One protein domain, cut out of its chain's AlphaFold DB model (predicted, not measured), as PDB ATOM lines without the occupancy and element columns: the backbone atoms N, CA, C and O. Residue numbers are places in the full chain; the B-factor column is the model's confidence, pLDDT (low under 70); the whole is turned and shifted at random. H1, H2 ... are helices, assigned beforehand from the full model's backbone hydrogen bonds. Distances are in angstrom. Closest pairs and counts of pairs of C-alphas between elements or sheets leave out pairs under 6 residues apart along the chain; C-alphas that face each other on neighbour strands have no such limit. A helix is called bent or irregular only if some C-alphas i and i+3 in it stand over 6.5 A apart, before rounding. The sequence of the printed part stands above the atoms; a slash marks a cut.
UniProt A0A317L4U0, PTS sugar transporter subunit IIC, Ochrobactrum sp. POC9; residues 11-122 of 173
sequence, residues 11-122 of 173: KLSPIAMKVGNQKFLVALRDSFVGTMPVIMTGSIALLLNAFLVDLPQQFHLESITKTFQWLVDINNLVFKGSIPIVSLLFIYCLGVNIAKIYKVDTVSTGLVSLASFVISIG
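This is residues 11 to 122 of the 173 residues of the protein "PTS sugar transporter subunit IIC" of Ochrobactrum sp. POC9 (UniProt A0A317L4U0). This is a long, thin hairpin of helices: the bent helix H2 makes one row along the longest axis, the short H3 sits at the turn, and H4 and H5, one after the other, make the row back beside H2. At the other end from H3, residues 11 to 19 of H1 stick out free at a corner, and H6 folds back to pack at a slant on H5, on the side away from H2. The printed part has 112 residues with six named helices, H1 to H6 in order along the chain, and no named strand, an all helix make-up. It is flat, spanning 58 by 40 by 22 A, and only just extended, close to loose, with a radius of gyration of the C-alphas of 19.9 A.

H1, residues 11 to 20, is close to but not clearly touching H2a, residues 23 to 34; the closest C-alphas, those of Gly 20 and Val 26, are 6.9 A apart, and the steep tilt of 68 degrees is only just short of about perpendicular. H2a is one arm of H2, residues 23 to 58, assigned as one helix by its hydrogen bonds but bent, with C-alphas 34 and 37 at 7.3 A; the other arm, H2b, residues 37 to 58, stands to it at a steep tilt of 51 degrees. H2, taken whole, is the hub, touching three other helices. With residues 52 to 56 alone H2b touches H3, residues 62 to 67, closest at the C-alphas of Leu 52 and Thr 65, 5.9 A. H2b also touches H4, residues 69 to 80, at a steep tilt of 40 degrees, opposite ways, with the C-alphas of Gly 42 and Phe 79 closest at 5.5 A. H5, residues 86 to 102, touches H2a at a steep tilt of 43 degrees, opposite ways; the closest C-alphas, Ser 31 and Cys 93, are 5.1 A apart. H5 and H6, residues 106 to 121, form a helical hairpin at a steep tilt of 45 degrees, with the C-alphas of Gly 95 and Gly 110 closest at 4.3 A. H4 and H5 are apart, and so are H2a and H6. Every O i to N i+4 pair is within hydrogen-bond range in H2a, H3, H4, H5 and H6, against 5 of 6 in H1 and 16 of 18 in H2b.

H1 begins at C-alpha 11, (-31.367, 77.917, 15.116), and is 14.8 A long; it is neither bent nor irregular, but only just, with C-alphas 11 and 14 at 6.4 A. H2a measures 16.4 A and H2b 30.6 A, ending at C-alpha 58, (6.435, 40.377, 12.130). H3 measures 8.8 A, H4 16.5 A, H5 24.4 A and H6 23.0 A, ending at C-alpha 121, (-28.924, 37.140, 2.450).

The two C-alphas farthest apart, those of Lys 11 and Ser 63, are 62.0 A apart. The printed part has no cut, and its five links are tight. The mean pLDDT of the printed part is 86.2; residues 60 to 67 and residue 122 are under 70.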
ATOM      1  N   LYS A  11     -30.849  78.532  16.351       84.25
ATOM      2  CA  LYS A  11     -31.367  77.917  15.116       84.25
ATOM      3  C   LYS A  11     -31.046  76.429  14.979       84.25
ATOM      4  O   LYS A  11     -31.888  75.682  14.484       84.25
ATOM      5  N   LEU A  12     -29.856  75.984  15.383       85.19
ATOM      6  CA  LEU A  12     -29.430  74.587  15.232       85.19
ATOM      7  C   LEU A  12     -30.049  73.664  16.284       85.19
ATOM      8  O   LEU A  12     -30.363  72.522  15.963       85.19
ATOM      9  N   SER A  13     -30.279  74.149  17.506       86.44
ATOM     10  CA  SER A  13     -30.881  73.376  18.600       86.44
ATOM     11  C   SER A  13     -32.235  72.743  18.234       86.44
ATOM     12  O   SER A  13     -32.356  71.519  18.336       86.44
ATOM     13  N   PRO A  14     -33.244  73.481  17.720       85.06
ATOM     14  CA  PRO A  14     -34.529  72.877  17.359       85.06
ATOM     15  C   PRO A  14     -34.421  71.902  16.177       85.06
ATOM     16  O   PRO A  14     -35.152  70.911  16.128       85.06
ATOM     17  N   ILE A  15     -33.494  72.141  15.242       84.81
ATOM     18  CA  ILE A  15     -33.243  71.240  14.108       84.81
ATOM     19  C   ILE A  15     -32.623  69.931  14.613       84.81
ATOM     20  O   ILE A  15     -33.115  68.851  14.287       84.81
ATOM     21  N   ALA A  16     -31.602  70.024  15.466       83.81
ATOM     22  CA  ALA A  16     -30.950  68.878  16.087       83.81
ATOM     23  C   ALA A  16     -31.930  68.071  16.947       83.81
ATOM     24  O   ALA A  16     -31.959  66.846  16.853       83.81
ATOM     25  N   MET A  17     -32.798  68.742  17.710       83.62
ATOM     26  CA  MET A  17     -33.853  68.080  18.478       83.62
ATOM     27  C   MET A  17     -34.842  67.338  17.578       83.62
ATOM     28  O   MET A  17     -35.218  66.209  17.881       83.62
ATOM     29  N   LYS A  18     -35.262  67.935  16.457       86.06
ATOM     30  CA  LYS A  18     -36.216  67.298  15.538       86.06
ATOM     31  C   LYS A  18     -35.620  66.080  14.830       86.06
ATOM     32  O   LYS A  18     -36.327  65.097  14.638       86.06
ATOM     33  N   VAL A  19     -34.339  66.133  14.460       86.12
ATOM     34  CA  VAL A  19     -33.626  65.001  13.844       86.12
ATOM     35  C   VAL A  19     -33.345  63.911  14.880       86.12
ATOM     36  O   VAL A  19     -33.655  62.747  14.642       86.12
ATOM     37  N   GLY A  20     -32.836  64.281  16.057       80.25
ATOM     38  CA  GLY A  20     -32.491  63.340  17.122       80.25
ATOM     39  C   GLY A  20     -33.693  62.612  17.730       80.25
ATOM     40  O   GLY A  20     -33.547  61.476  18.169       80.25
ATOM     41  N   ASN A  21     -34.882  63.223  17.711       86.25
ATOM     42  CA  ASN A  21     -36.109  62.631  18.255       86.25
ATOM     43  C   ASN A  21     -36.937  61.840  17.230       86.25
ATOM     44  O   ASN A  21     -38.067  61.446  17.525       86.25
ATOM     45  N   GLN A  22     -36.419  61.578  16.026       92.19
ATOM     46  CA  GLN A  22     -37.123  60.699  15.096       92.19
ATOM     47  C   GLN A  22     -37.177  59.275  15.640       92.19
ATOM     48  O   GLN A  22     -36.142  58.665  15.900       92.19
ATOM     49  N   LYS A  23     -38.385  58.711  15.732       88.94
ATOM     50  CA  LYS A  23     -38.628  57.381  16.315       88.94
ATOM     51  C   LYS A  23     -37.709  56.282  15.763       88.94
ATOM     52  O   LYS A  23     -37.186  55.483  16.528       88.94
ATOM     53  N   PHE A  24     -37.438  56.276  14.457       89.50
ATOM     54  CA  PHE A  24     -36.550  55.285  13.841       89.50
ATOM     55  C   PHE A  24     -35.061  55.529  14.131       89.50
ATOM     56  O   PHE A  24     -34.315  54.569  14.297       89.50
ATOM     57  N   LEU A  25     -34.624  56.788  14.238       91.06
ATOM     58  CA  LEU A  25     -33.237  57.122  14.588       91.06
ATOM     59  C   LEU A  25     -32.951  56.842  16.066       91.06
ATOM     60  O   LEU A  25     -31.884  56.330  16.397       91.06
ATOM     61  N   VAL A  26     -33.929  57.106  16.934       91.19
ATOM     62  CA  VAL A  26     -33.892  56.708  18.346       91.19
ATOM     63  C   VAL A  26     -33.793  55.185  18.457       91.19
ATOM     64  O   VAL A  26     -32.877  54.693  19.109       91.19
ATOM     65  N   ALA A  27     -34.645  54.436  17.743       92.00
ATOM     66  CA  ALA A  27     -34.583  52.972  17.719       92.00
ATOM     67  C   ALA A  27     -33.211  52.455  17.270       92.00
ATOM     68  O   ALA A  27     -32.649  51.557  17.891       92.00
ATOM     69  N   LEU A  28     -32.659  53.027  16.199       93.75
ATOM     70  CA  LEU A  28     -31.364  52.642  15.648       93.75
ATOM     71  C   LEU A  28     -30.227  52.908  16.641       93.75
ATOM     72  O   LEU A  28     -29.421  52.014  16.892       93.75
ATOM     73  N   ARG A  29     -30.195  54.092  17.265       92.62
ATOM     74  CA  ARG A  29     -29.213  54.429  18.307       92.62
ATOM     75  C   ARG A  29     -29.295  53.451  19.473       92.62
ATOM     76  O   ARG A  29     -28.278  52.894  19.875       92.62
ATOM     77  N   ASP A  30     -30.496  53.224  19.993       92.88
ATOM     78  CA  ASP A  30     -30.703  52.358  21.153       92.88
ATOM     79  C   ASP A  30     -30.341  50.894  20.824       92.88
ATOM     80  O   ASP A  30     -29.907  50.137  21.691       92.88
ATOM     81  N   SER A  31     -30.441  50.499  19.550       93.88
ATOM     82  CA  SER A  31     -30.011  49.180  19.065       93.88
ATOM     83  C   SER A  31     -28.495  49.059  19.001       93.88
ATOM     84  O   SER A  31     -27.953  48.048  19.446       93.88
ATOM     85  N   PHE A  32     -27.799  50.103  18.542       93.19
ATOM     86  CA  PHE A  32     -26.338  50.145  18.593       93.19
ATOM     87  C   PHE A  32     -25.820  50.076  20.029       93.19
ATOM     88  O   PHE A  32     -24.891  49.315  20.296       93.19
ATOM     89  N   VAL A  33     -26.460  50.789  20.961       93.19
ATOM     90  CA  VAL A  33     -26.130  50.716  22.394       93.19
ATOM     91  C   VAL A  33     -26.310  49.293  22.930       93.19
ATOM     92  O   VAL A  33     -25.447  48.805  23.655       93.19
ATOM     93  N   GLY A  34     -27.362  48.581  22.510       90.62
ATOM     94  CA  GLY A  34     -27.564  47.169  22.857       90.62
ATOM     95  C   GLY A  34     -26.442  46.240  22.375       90.62
ATOM     96  O   GLY A  34     -26.118  45.268  23.053       90.62
ATOM     97  N   THR A  35     -25.805  46.554  21.243       93.38
ATOM     98  CA  THR A  35     -24.689  45.764  20.688       93.38
ATOM     99  C   THR A  35     -23.298  46.180  21.168       93.38
ATOM    100  O   THR A  35     -22.336  45.446  20.936       93.38
ATOM    101  N   MET A  36     -23.168  47.318  21.861       94.69
ATOM    102  CA  MET A  36     -21.873  47.820  22.341       94.69
ATOM    103  C   MET A  36     -21.085  46.802  23.178       94.69
ATOM    104  O   MET A  36     -19.891  46.668  22.914       94.69
ATOM    105  N   PRO A  37     -21.687  46.046  24.122       91.31
ATOM    106  CA  PRO A  37     -20.928  45.089  24.926       91.31
ATOM    107  C   PRO A  37     -20.250  44.010  24.075       91.31
ATOM    108  O   PRO A  37     -19.081  43.703  24.284       91.31
ATOM    109  N   VAL A  38     -20.949  43.487  23.063       92.56
ATOM    110  CA  VAL A  38     -20.418  42.445  22.171       92.56
ATOM    111  C   VAL A  38     -19.284  42.990  21.307       92.56
ATOM    112  O   VAL A  38     -18.250  42.337  21.163       92.56
ATOM    113  N   ILE A  39     -19.448  44.203  20.771       92.75
ATOM    114  CA  ILE A  39     -18.416  44.878  19.971       92.75
ATOM    115  C   ILE A  39     -17.179  45.167  20.824       92.75
ATOM    116  O   ILE A  39     -16.055  44.952  20.370       92.75
ATOM    117  N   MET A  40     -17.369  45.620  22.066       92.94
ATOM    118  CA  MET A  40     -16.270  45.857  23.002       92.94
ATOM    119  C   MET A  40     -15.504  44.566  23.303       92.94
ATOM    120  O   MET A  40     -14.277  44.557  23.206       92.94
ATOM    121  N   THR A  41     -16.197  43.458  23.582       90.81
ATOM    122  CA  THR A  41     -15.551  42.152  23.787       90.81
ATOM    123  C   THR A  41     -14.811  41.673  22.535       90.81
ATOM    124  O   THR A  41     -13.661  41.248  22.628       90.81
ATOM    125  N   GLY A  42     -15.425  41.786  21.356       90.12
ATOM    126  CA  GLY A  42     -14.791  41.388  20.098       90.12
ATOM    127  C   GLY A  42     -13.570  42.237  19.737       90.12
ATOM    128  O   GLY A  42     -12.603  41.715  19.188       90.12
ATOM    129  N   SER A  43     -13.569  43.518  20.109       91.06
ATOM    130  CA  SER A  43     -12.422  44.415  19.908       91.06
ATOM    131  C   SER A  43     -11.232  44.018  20.781       91.06
ATOM    132  O   SER A  43     -10.103  44.012  20.301       91.06
ATOM    133  N   ILE A  44     -11.469  43.623  22.039       90.75
ATOM    134  CA  ILE A  44     -10.412  43.073  22.906       90.75
ATOM    135  C   ILE A  44      -9.839  41.798  22.282       90.75
ATOM    136  O   ILE A  44      -8.620  41.644  22.217       90.75
ATOM    137  N   ALA A  45     -10.704  40.917  21.772       87.88
ATOM    138  CA  ALA A  45     -10.256  39.687  21.132       87.88
ATOM    139  C   ALA A  45      -9.417  39.955  19.871       87.88
ATOM    140  O   ALA A  45      -8.390  39.313  19.643       87.88
ATOM    141  N   LEU A  46      -9.811  40.943  19.067       88.44
ATOM    142  CA  LEU A  46      -9.055  41.361  17.890       88.44
ATOM    143  C   LEU A  46      -7.672  41.917  18.268       88.44
ATOM    144  O   LEU A  46      -6.674  41.534  17.665       88.44
ATOM    145  N   LEU A  47      -7.596  42.767  19.298       89.38
ATOM    146  CA  LEU A  47      -6.329  43.330  19.778       89.38
ATOM    147  C   LEU A  47      -5.382  42.258  20.327       89.38
ATOM    148  O   LEU A  47      -4.183  42.298  20.058       89.38
ATOM    149  N   LEU A  48      -5.909  41.285  21.073       86.00
ATOM    150  CA  LEU A  48      -5.112  40.164  21.572       86.00
ATOM    151  C   LEU A  48      -4.585  39.290  20.434       86.00
ATOM    152  O   LEU A  48      -3.442  38.842  20.497       86.00
ATOM    153  N   ASN A  49      -5.377  39.075  19.380       84.00
ATOM    154  CA  ASN A  49      -4.916  38.345  18.201       84.00
ATOM    155  C   ASN A  49      -3.768  39.090  17.504       84.00
ATOM    156  O   ASN A  49      -2.720  38.495  17.267       84.00
ATOM    157  N   ALA A  50      -3.912  40.404  17.309       82.56
ATOM    158  CA  ALA A  50      -2.857  41.234  16.735       82.56
ATOM    159  C   ALA A  50      -1.564  41.202  17.574       82.56
ATOM    160  O   ALA A  50      -0.462  41.120  17.034       82.56
ATOM    161  N   PHE A  51      -1.670  41.216  18.907       78.56
ATOM    162  CA  PHE A  51      -0.495  41.217  19.782       78.56
ATOM    163  C   PHE A  51       0.200  39.851  19.895       78.56
ATOM    164  O   PHE A  51       1.421  39.794  20.019       78.56
ATOM    165  N   LEU A  52      -0.558  38.752  19.885       75.12
ATOM    166  CA  LEU A  52      -0.033  37.401  20.131       75.12
ATOM    167  C   LEU A  52       0.299  36.625  18.847       75.12
ATOM    168  O   LEU A  52       1.069  35.663  18.901       75.12
ATOM    169  N   VAL A  53      -0.272  37.025  17.708       73.25
ATOM    170  CA  VAL A  53      -0.084  36.364  16.410       73.25
ATOM    171  C   VAL A  53       0.638  37.290  15.436       73.25
ATOM    172  O   VAL A  53       1.740  36.955  15.003       73.25
ATOM    173  N   ASP A  54       0.089  38.477  15.161       76.69
ATOM    174  CA  ASP A  54       0.631  39.345  14.106       76.69
ATOM    175  C   ASP A  54       1.981  39.970  14.492       76.69
ATOM    176  O   ASP A  54       2.919  39.955  13.694       76.69
ATOM    177  N   LEU A  55       2.133  40.478  15.725       74.88
ATOM    178  CA  LEU A  55       3.405  41.070  16.163       74.88
ATOM    179  C   LEU A  55       4.555  40.046  16.214       74.88
ATOM    180  O   LEU A  55       5.603  40.319  15.628       74.88
ATOM    181  N   PRO A  56       4.431  38.864  16.849       70.19
ATOM    182  CA  PRO A  56       5.542  37.916  16.892       70.19
ATOM    183  C   PRO A  56       5.895  37.364  15.507       70.19
ATOM    184  O   PRO A  56       7.069  37.090  15.258       70.19
ATOM    185  N   GLN A  57       4.913  37.255  14.603       70.44
ATOM    186  CA  GLN A  57       5.149  36.893  13.205       70.44
ATOM    187  C   GLN A  57       5.958  37.973  12.470       70.44
ATOM    188  O   GLN A  57       6.886  37.643  11.735       70.44
ATOM    189  N   GLN A  58       5.675  39.258  12.708       72.56
ATOM    190  CA  GLN A  58       6.435  40.377  12.130       72.56
ATOM    191  C   GLN A  58       7.854  40.514  12.704       72.56
ATOM    192  O   GLN A  58       8.758  40.955  11.997       72.56
ATOM    193  N   PHE A  59       8.070  40.121  13.962       73.62
ATOM    194  CA  PHE A  59       9.378  40.186  14.628       73.62
ATOM    195  C   PHE A  59      10.170  38.866  14.593       73.62
ATOM    196  O   PHE A  59      11.224  38.784  15.223       73.62
ATOM    197  N   HIS A  60       9.702  37.842  13.866       64.38
ATOM    198  CA  HIS A  60      10.329  36.510  13.788       64.38
ATOM    199  C   HIS A  60      10.523  35.815  15.157       64.38
ATOM    200  O   HIS A  60      11.437  35.011  15.346       64.38
ATOM    201  N   LEU A  61       9.654  36.103  16.131       64.62
ATOM    202  CA  LEU A  61       9.690  35.562  17.497       64.62
ATOM    203  C   LEU A  61       8.670  34.424  17.676       64.62
ATOM    204  O   LEU A  61       7.858  34.425  18.603       64.62
ATOM    205  N   GLU A  62       8.726  33.421  16.797       65.56
ATOM    206  CA  GLU A  62       7.750  32.316  16.723       65.56
ATOM    207  C   GLU A  62       7.634  31.486  18.021       65.56
ATOM    208  O   GLU A  62       6.592  30.886  18.296       65.56
ATOM    209  N   SER A  63       8.664  31.493  18.875       62.16
ATOM    210  CA  SER A  63       8.625  30.844  20.197       62.16
ATOM    211  C   SER A  63       7.589  31.455  21.146       62.16
ATOM    212  O   SER A  63       7.039  30.742  21.990       62.16
ATOM    213  N   ILE A  64       7.293  32.753  21.022       61.41
ATOM    214  CA  ILE A  64       6.325  33.437  21.894       61.41
ATOM    215  C   ILE A  64       4.903  33.009  21.520       61.41
ATOM    216  O   ILE A  64       4.148  32.582  22.393       61.41
ATOM    217  N   THR A  65       4.562  33.002  20.229       61.69
ATOM    218  CA  THR A  65       3.251  32.528  19.751       61.69
ATOM    219  C   THR A  65       3.019  31.063  20.115       61.69
ATOM    220  O   THR A  65       1.959  30.718  20.627       61.69
ATOM    221  N   LYS A  66       4.041  30.208  19.967       64.06
ATOM    222  CA  LYS A  66       3.942  28.779  20.306       64.06
ATOM    223  C   LYS A  66       3.743  28.523  21.807       64.06
ATOM    224  O   LYS A  66       3.093  27.550  22.178       64.06
ATOM    225  N   THR A  67       4.257  29.403  22.669       68.62
ATOM    226  CA  THR A  67       4.077  29.321  24.134       68.62
ATOM    227  C   THR A  67       2.686  29.799  24.568       68.62
ATOM    228  O   THR A  67       2.085  29.230  25.479       68.62
ATOM    229  N   PHE A  68       2.135  30.808  23.887       72.12
ATOM    230  CA  PHE A  68       0.807  31.371  24.168       72.12
ATOM    231  C   PHE A  68      -0.313  30.801  23.286       72.12
ATOM    232  O   PHE A  68      -1.417  31.345  23.272       72.12
ATOM    233  N   GLN A  69      -0.073  29.682  22.598       75.44
ATOM    234  CA  GLN A  69      -1.041  29.076  21.681       75.44
ATOM    235  C   GLN A  69      -2.393  28.787  22.353       75.44
ATOM    236  O   GLN A  69      -3.438  29.080  21.785       75.44
ATOM    237  N   TRP A  70      -2.378  28.324  23.607       80.69
ATOM    238  CA  TRP A  70      -3.596  28.076  24.390       80.69
ATOM    239  C   TRP A  70      -4.471  29.334  24.550       80.69
ATOM    240  O   TRP A  70      -5.697  29.247  24.543       80.69
ATOM    241  N   LEU A  71      -3.849  30.511  24.670       78.88
ATOM    242  CA  LEU A  71      -4.540  31.789  24.815       78.88
ATOM    243  C   LEU A  71      -5.056  32.290  23.461       78.88
ATOM    244  O   LEU A  71      -6.162  32.823  23.384       78.88
ATOM    245  N   VAL A  72      -4.288  32.064  22.391       79.81
ATOM    246  CA  VAL A  72      -4.696  32.354  21.007       79.81
ATOM    247  C   VAL A  72      -5.921  31.527  20.615       79.81
ATOM    248  O   VAL A  72      -6.859  32.069  20.028       79.81
ATOM    249  N   ASP A  73      -5.952  30.248  20.985       82.69
ATOM    250  CA  ASP A  73      -7.066  29.355  20.677       82.69
ATOM    251  C   ASP A  73      -8.353  29.823  21.372       82.69
ATOM    252  O   ASP A  73      -9.372  30.020  20.708       82.69
ATOM    253  N   ILE A  74      -8.303  30.115  22.679       84.62
ATOM    254  CA  ILE A  74      -9.443  30.680  23.430       84.62
ATOM    255  C   ILE A  74      -9.906  32.000  22.806       84.62
ATOM    256  O   ILE A  74     -11.100  32.217  22.592       84.62
ATOM    257  N   ASN A  75      -8.961  32.877  22.479       85.94
ATOM    258  CA  ASN A  75      -9.254  34.170  21.887       85.94
ATOM    259  C   ASN A  75      -9.957  34.042  20.525       85.94
ATOM    260  O   ASN A  75     -10.896  34.783  20.235       85.94
ATOM    261  N   ASN A  76      -9.557  33.066  19.709       85.25
ATOM    262  CA  ASN A  76     -10.194  32.790  18.425       85.25
ATOM    263  C   ASN A  76     -11.653  32.322  18.592       85.25
ATOM    264  O   ASN A  76     -12.514  32.707  17.799       85.25
ATOM    265  N   LEU A  77     -11.969  31.541  19.635       86.81
ATOM    266  CA  LEU A  77     -13.362  31.195  19.951       86.81
ATOM    267  C   LEU A  77     -14.186  32.444  20.298       86.81
ATOM    268  O   LEU A  77     -15.289  32.615  19.775       86.81
ATOM    269  N   VAL A  78     -13.646  33.334  21.137       87.75
ATOM    270  CA  VAL A  78     -14.319  34.590  21.522       87.75
ATOM    271  C   VAL A  78     -14.525  35.498  20.310       87.75
ATOM    272  O   VAL A  78     -15.603  36.072  20.140       87.75
ATOM    273  N   PHE A  79     -13.527  35.598  19.432       88.31
ATOM    274  CA  PHE A  79     -13.631  36.374  18.200       88.31
ATOM    275  C   PHE A  79     -14.760  35.851  17.305       88.31
ATOM    276  O   PHE A  79     -15.639  36.621  16.918       88.31
ATOM    277  N   LYS A  80     -14.803  34.537  17.046       87.19
ATOM    278  CA  LYS A  80     -15.854  33.907  16.225       87.19
ATOM    279  C   LYS A  80     -17.261  34.135  16.782       87.19
ATOM    280  O   LYS A  80     -18.201  34.285  16.005       87.19
ATOM    281  N   GLY A  81     -17.401  34.184  18.105       85.94
ATOM    282  CA  GLY A  81     -18.674  34.426  18.785       85.94
ATOM    283  C   GLY A  81     -19.073  35.896  18.942       85.94
ATOM    284  O   GLY A  81     -20.153  36.153  19.462       85.94
ATOM    285  N   SER A  82     -18.242  36.862  18.537       89.44
ATOM    286  CA  SER A  82     -18.503  38.293  18.762       89.44
ATOM    287  C   SER A  82     -18.635  39.075  17.458       89.44
ATOM    288  O   SER A  82     -19.744  39.437  17.068       89.44
ATOM    289  N   ILE A  83     -17.524  39.314  16.760       88.50
ATOM    290  CA  ILE A  83     -17.490  40.186  15.577       88.50
ATOM    291  C   ILE A  83     -18.329  39.629  14.413       88.50
ATOM    292  O   ILE A  83     -19.146  40.381  13.883       88.50
ATOM    293  N   PRO A  84     -18.228  38.342  14.022       89.44
ATOM    294  CA  PRO A  84     -18.975  37.830  12.871       89.44
ATOM    295  C   PRO A  84     -20.493  37.812  13.068       89.44
ATOM    296  O   PRO A  84     -21.240  37.952  12.104       89.44
ATOM    297  N   ILE A  85     -20.962  37.649  14.310       91.56
ATOM    298  CA  ILE A  85     -22.396  37.527  14.611       91.56
ATOM    299  C   ILE A  85     -23.052  38.869  14.957       91.56
ATOM    300  O   ILE A  85     -24.264  38.925  15.165       91.56
ATOM    301  N   VAL A  86     -22.276  39.955  15.045       92.31
ATOM    302  CA  VAL A  86     -22.758  41.248  15.551       92.31
ATOM    303  C   VAL A  86     -23.917  41.810  14.727       92.31
ATOM    304  O   VAL A  86     -24.826  42.417  15.284       92.31
ATOM    305  N   SER A  87     -23.925  41.567  13.414       91.62
ATOM    306  CA  SER A  87     -25.000  41.995  12.517       91.62
ATOM    307  C   SER A  87     -26.329  41.333  12.883       91.62
ATOM    308  O   SER A  87     -27.342  42.018  13.006       91.62
ATOM    309  N   LEU A  88     -26.322  40.024  13.151       92.88
ATOM    310  CA  LEU A  88     -27.504  39.269  13.573       92.88
ATOM    311  C   LEU A  88     -28.052  39.786  14.907       92.88
ATOM    312  O   LEU A  88     -29.258  40.005  15.041       92.88
ATOM    313  N   LEU A  89     -27.165  40.035  15.872       92.94
ATOM    314  CA  LEU A  89     -27.544  40.590  17.173       92.94
ATOM    315  C   LEU A  89     -28.106  42.009  17.039       92.94
ATOM    316  O   LEU A  89     -29.127  42.332  17.648       92.94
ATOM    317  N   PHE A  90     -27.485  42.839  16.197       94.62
ATOM    318  CA  PHE A  90     -27.944  44.195  15.916       94.62
ATOM    319  C   PHE A  90     -29.365  44.209  15.357       94.62
ATOM    320  O   PHE A  90     -30.198  44.990  15.808       94.62
ATOM    321  N   ILE A  91     -29.664  43.321  14.413       95.12
ATOM    322  CA  ILE A  91     -30.971  43.263  13.751       95.12
ATOM    323  C   ILE A  91     -32.059  42.790  14.708       95.12
ATOM    324  O   ILE A  91     -33.165  43.331  14.691       95.12
ATOM    325  N   TYR A  92     -31.746  41.832  15.580       95.06
ATOM    326  CA  TYR A  92     -32.655  41.443  16.652       95.06
ATOM    327  C   TYR A  92     -32.941  42.623  17.598       95.06
ATOM    328  O   TYR A  92     -34.104  42.944  17.855       95.06
ATOM    329  N   CYS A  93     -31.899  43.329  18.058       94.62
ATOM    330  CA  CYS A  93     -32.050  44.525  18.891       94.62
ATOM    331  C   CYS A  93     -32.857  45.632  18.190       94.62
ATOM    332  O   CYS A  93     -33.691  46.273  18.833       94.62
ATOM    333  N   LEU A  94     -32.663  45.816  16.882       95.62
ATOM    334  CA  LEU A  94     -33.407  46.771  16.065       95.62
ATOM    335  C   LEU A  94     -34.895  46.435  16.010       95.62
ATOM    336  O   LEU A  94     -35.721  47.305  16.298       95.62
ATOM    337  N   GLY A  95     -35.243  45.177  15.735       94.38
ATOM    338  CA  GLY A  95     -36.630  44.708  15.768       94.38
ATOM    339  C   GLY A  95     -37.282  44.919  17.140       94.38
ATOM    340  O   GLY A  95     -38.384  45.461  17.229       94.38
ATOM    341  N   VAL A  96     -36.571  44.585  18.223       95.25
ATOM    342  CA  VAL A  96     -37.050  44.777  19.605       95.25
ATOM    343  C   VAL A  96     -37.279  46.256  19.936       95.25
ATOM    344  O   VAL A  96     -38.291  46.604  20.549       95.25
ATOM    345  N   ASN A  97     -36.368  47.152  19.551       94.25
ATOM    346  CA  ASN A  97     -36.502  48.580  19.849       94.25
ATOM    347  C   ASN A  97     -37.597  49.252  19.009       94.25
ATOM    348  O   ASN A  97     -38.300  50.128  19.513       94.25
ATOM    349  N   ILE A  98     -37.822  48.790  17.776       93.62
ATOM    350  CA  ILE A  98     -38.983  49.190  16.974       93.62
ATOM    351  C   ILE A  98     -40.283  48.717  17.643       93.62
ATOM    352  O   ILE A  98     -41.219  49.507  17.781       93.62
ATOM    353  N   ALA A  99     -40.337  47.476  18.132       93.50
ATOM    354  CA  ALA A  99     -41.517  46.945  18.813       93.50
ATOM    355  C   ALA A  99     -41.914  47.760  20.052       93.50
ATOM    356  O   ALA A  99     -43.095  48.048  20.248       93.50
ATOM    357  N   LYS A 100     -40.928  48.215  20.841       91.81
ATOM    358  CA  LYS A 100     -41.159  49.093  22.003       91.81
ATOM    359  C   LYS A 100     -41.831  50.412  21.618       91.81
ATOM    360  O   LYS A 100     -42.714  50.876  22.333       91.81
ATOM    361  N   ILE A 101     -41.447  51.000  20.484       91.38
ATOM    362  CA  ILE A 101     -42.039  52.250  19.983       91.38
ATOM    363  C   ILE A 101     -43.495  52.034  19.565       91.38
ATOM    364  O   ILE A 101     -44.349  52.870  19.859       91.38
ATOM    365  N   TYR A 102     -43.782  50.917  18.892       91.06
ATOM    366  CA  TYR A 102     -45.127  50.582  18.414       91.06
ATOM    367  C   TYR A 102     -46.006  49.877  19.457       91.06
ATOM    368  O   TYR A 102     -47.177  49.636  19.181       91.06
ATOM    369  N   LYS A 103     -45.479  49.597  20.658       92.25
ATOM    370  CA  LYS A 103     -46.173  48.883  21.747       92.25
ATOM    371  C   LYS A 103     -46.708  47.508  21.320       92.25
ATOM    372  O   LYS A 103     -47.808  47.118  21.703       92.25
ATOM    373  N   VAL A 104     -45.923  46.790  20.522       93.75
ATOM    374  CA  VAL A 104     -46.212  45.416  20.076       93.75
ATOM    375  C   VAL A 104     -45.268  44.423  20.751       93.75
ATOM    376  O   VAL A 104     -44.317  44.823  21.427       93.75
ATOM    377  N   ASP A 105     -45.522  43.126  20.573       94.75
ATOM    378  CA  ASP A 105     -44.693  42.077  21.164       94.75
ATOM    379  C   ASP A 105     -43.231  42.166  20.690       94.75
ATOM    380  O   ASP A 105     -42.924  42.151  19.492       94.75
ATOM    381  N   THR A 106     -42.317  42.281  21.653       93.25
ATOM    382  CA  THR A 106     -40.894  42.525  21.395       93.25
ATOM    383  C   THR A 106     -40.183  41.282  20.887       93.25
ATOM    384  O   THR A 106     -39.351  41.387  19.984       93.25
ATOM    385  N   VAL A 107     -40.527  40.112  21.426       92.88
ATOM    386  CA  VAL A 107     -39.885  38.839  21.084       92.88
ATOM    387  C   VAL A 107     -40.240  38.437  19.654       92.88
ATOM    388  O   VAL A 107     -39.344  38.166  18.853       92.88
ATOM    389  N   SER A 108     -41.524  38.490  19.294       93.56
ATOM    390  CA  SER A 108     -42.001  38.161  17.948       93.56
ATOM    391  C   SER A 108     -41.414  39.104  16.902       93.56
ATOM    392  O   SER A 108     -40.906  38.650  15.880       93.56
ATOM    393  N   THR A 109     -41.403  40.413  17.165       93.75
ATOM    394  CA  THR A 109     -40.852  41.393  16.213       93.75
ATOM    395  C   THR A 109     -39.341  41.223  16.027       93.75
ATOM    396  O   THR A 109     -38.843  41.324  14.904       93.75
ATOM    397  N   GLY A 110     -38.601  40.919  17.101       94.00
ATOM    398  CA  GLY A 110     -37.170  40.614  17.027       94.00
ATOM    399  C   GLY A 110     -36.879  39.378  16.171       94.00
ATOM    400  O   GLY A 110     -36.003  39.420  15.305       94.00
ATOM    401  N   LEU A 111     -37.651  38.302  16.357       94.69
ATOM    402  CA  LEU A 111     -37.536  37.076  15.558       94.69
ATOM    403  C   LEU A 111     -37.882  37.309  14.082       94.69
ATOM    404  O   LEU A 111     -37.148  36.849  13.208       94.69
ATOM    405  N   VAL A 112     -38.949  38.061  13.792       93.81
ATOM    406  CA  VAL A 112     -39.354  38.398  12.415       93.81
ATOM    407  C   VAL A 112     -38.272  39.221  11.711       93.81
ATOM    408  O   VAL A 112     -37.946  38.948  10.558       93.81
ATOM    409  N   SER A 113     -37.666  40.185  12.409       93.88
ATOM    410  CA  SER A 113     -36.562  40.989  11.871       93.88
ATOM    411  C   SER A 113     -35.343  40.128  11.524       93.88
ATOM    412  O   SER A 113     -34.751  40.286  10.456       93.88
ATOM    413  N   LEU A 114     -34.984  39.182  12.397       93.38
ATOM    414  CA  LEU A 114     -33.876  38.256  12.160       93.38
ATOM    415  C   LEU A 114     -34.174  37.302  10.991       93.38
ATOM    416  O   LEU A 114     -33.333  37.146  10.108       93.38
ATOM    417  N   ALA A 115     -35.378  36.726  10.930       91.12
ATOM    418  CA  ALA A 115     -35.805  35.877   9.816       91.12
ATOM    419  C   ALA A 115     -35.781  36.635   8.477       91.12
ATOM    420  O   ALA A 115     -35.245  36.133   7.489       91.12
ATOM    421  N   SER A 116     -36.286  37.874   8.457       90.81
ATOM    422  CA  SER A 116     -36.265  38.731   7.268       90.81
ATOM    423  C   SER A 116     -34.842  39.011   6.783       90.81
ATOM    424  O   SER A 116     -34.606  39.047   5.577       90.81
ATOM    425  N   PHE A 117     -33.885  39.196   7.694       90.69
ATOM    426  CA  PHE A 117     -32.487  39.395   7.320       90.69
ATOM    427  C   PHE A 117     -31.844  38.138   6.737       90.69
ATOM    428  O   PHE A 117     -31.154  38.220   5.724       90.69
ATOM    429  N   VAL A 118     -32.101  36.970   7.330       87.69
ATOM    430  CA  VAL A 118     -31.577  35.699   6.809       87.69
ATOM    431  C   VAL A 118     -32.121  35.426   5.402       87.69
ATOM    432  O   VAL A 118     -31.354  35.065   4.509       87.69
ATOM    433  N   ILE A 119     -33.413  35.682   5.169       85.81
ATOM    434  CA  ILE A 119     -34.024  35.599   3.831       85.81
ATOM    435  C   ILE A 119     -33.349  36.579   2.863       85.81
ATOM    436  O   ILE A 119     -33.059  36.218   1.723       85.81
ATOM    437  N   SER A 120     -33.059  37.801   3.319       84.88
ATOM    438  CA  SER A 120     -32.398  38.819   2.500       84.88
ATOM    439  C   SER A 120     -30.999  38.408   2.038       84.88
ATOM    440  O   SER A 120     -30.587  38.841   0.966       84.88
ATOM    441  N   ILE A 121     -30.270  37.605   2.817       81.12
ATOM    442  CA  ILE A 121     -28.924  37.140   2.450       81.12
ATOM    443  C   ILE A 121     -28.982  35.920   1.513       81.12
ATOM    444  O   ILE A 121     -28.120  35.765   0.655       81.12
ATOM    445  N   GLY A 122     -29.978  35.042   1.675       65.19
ATOM    446  CA  GLY A 122     -30.004  33.710   1.052       65.19
ATOM    447  C   GLY A 122     -30.806  33.563  -0.247       65.19
ATOM    448  O   GLY A 122     -31.091  32.437  -0.651       65.19
TER     449      GLY A 122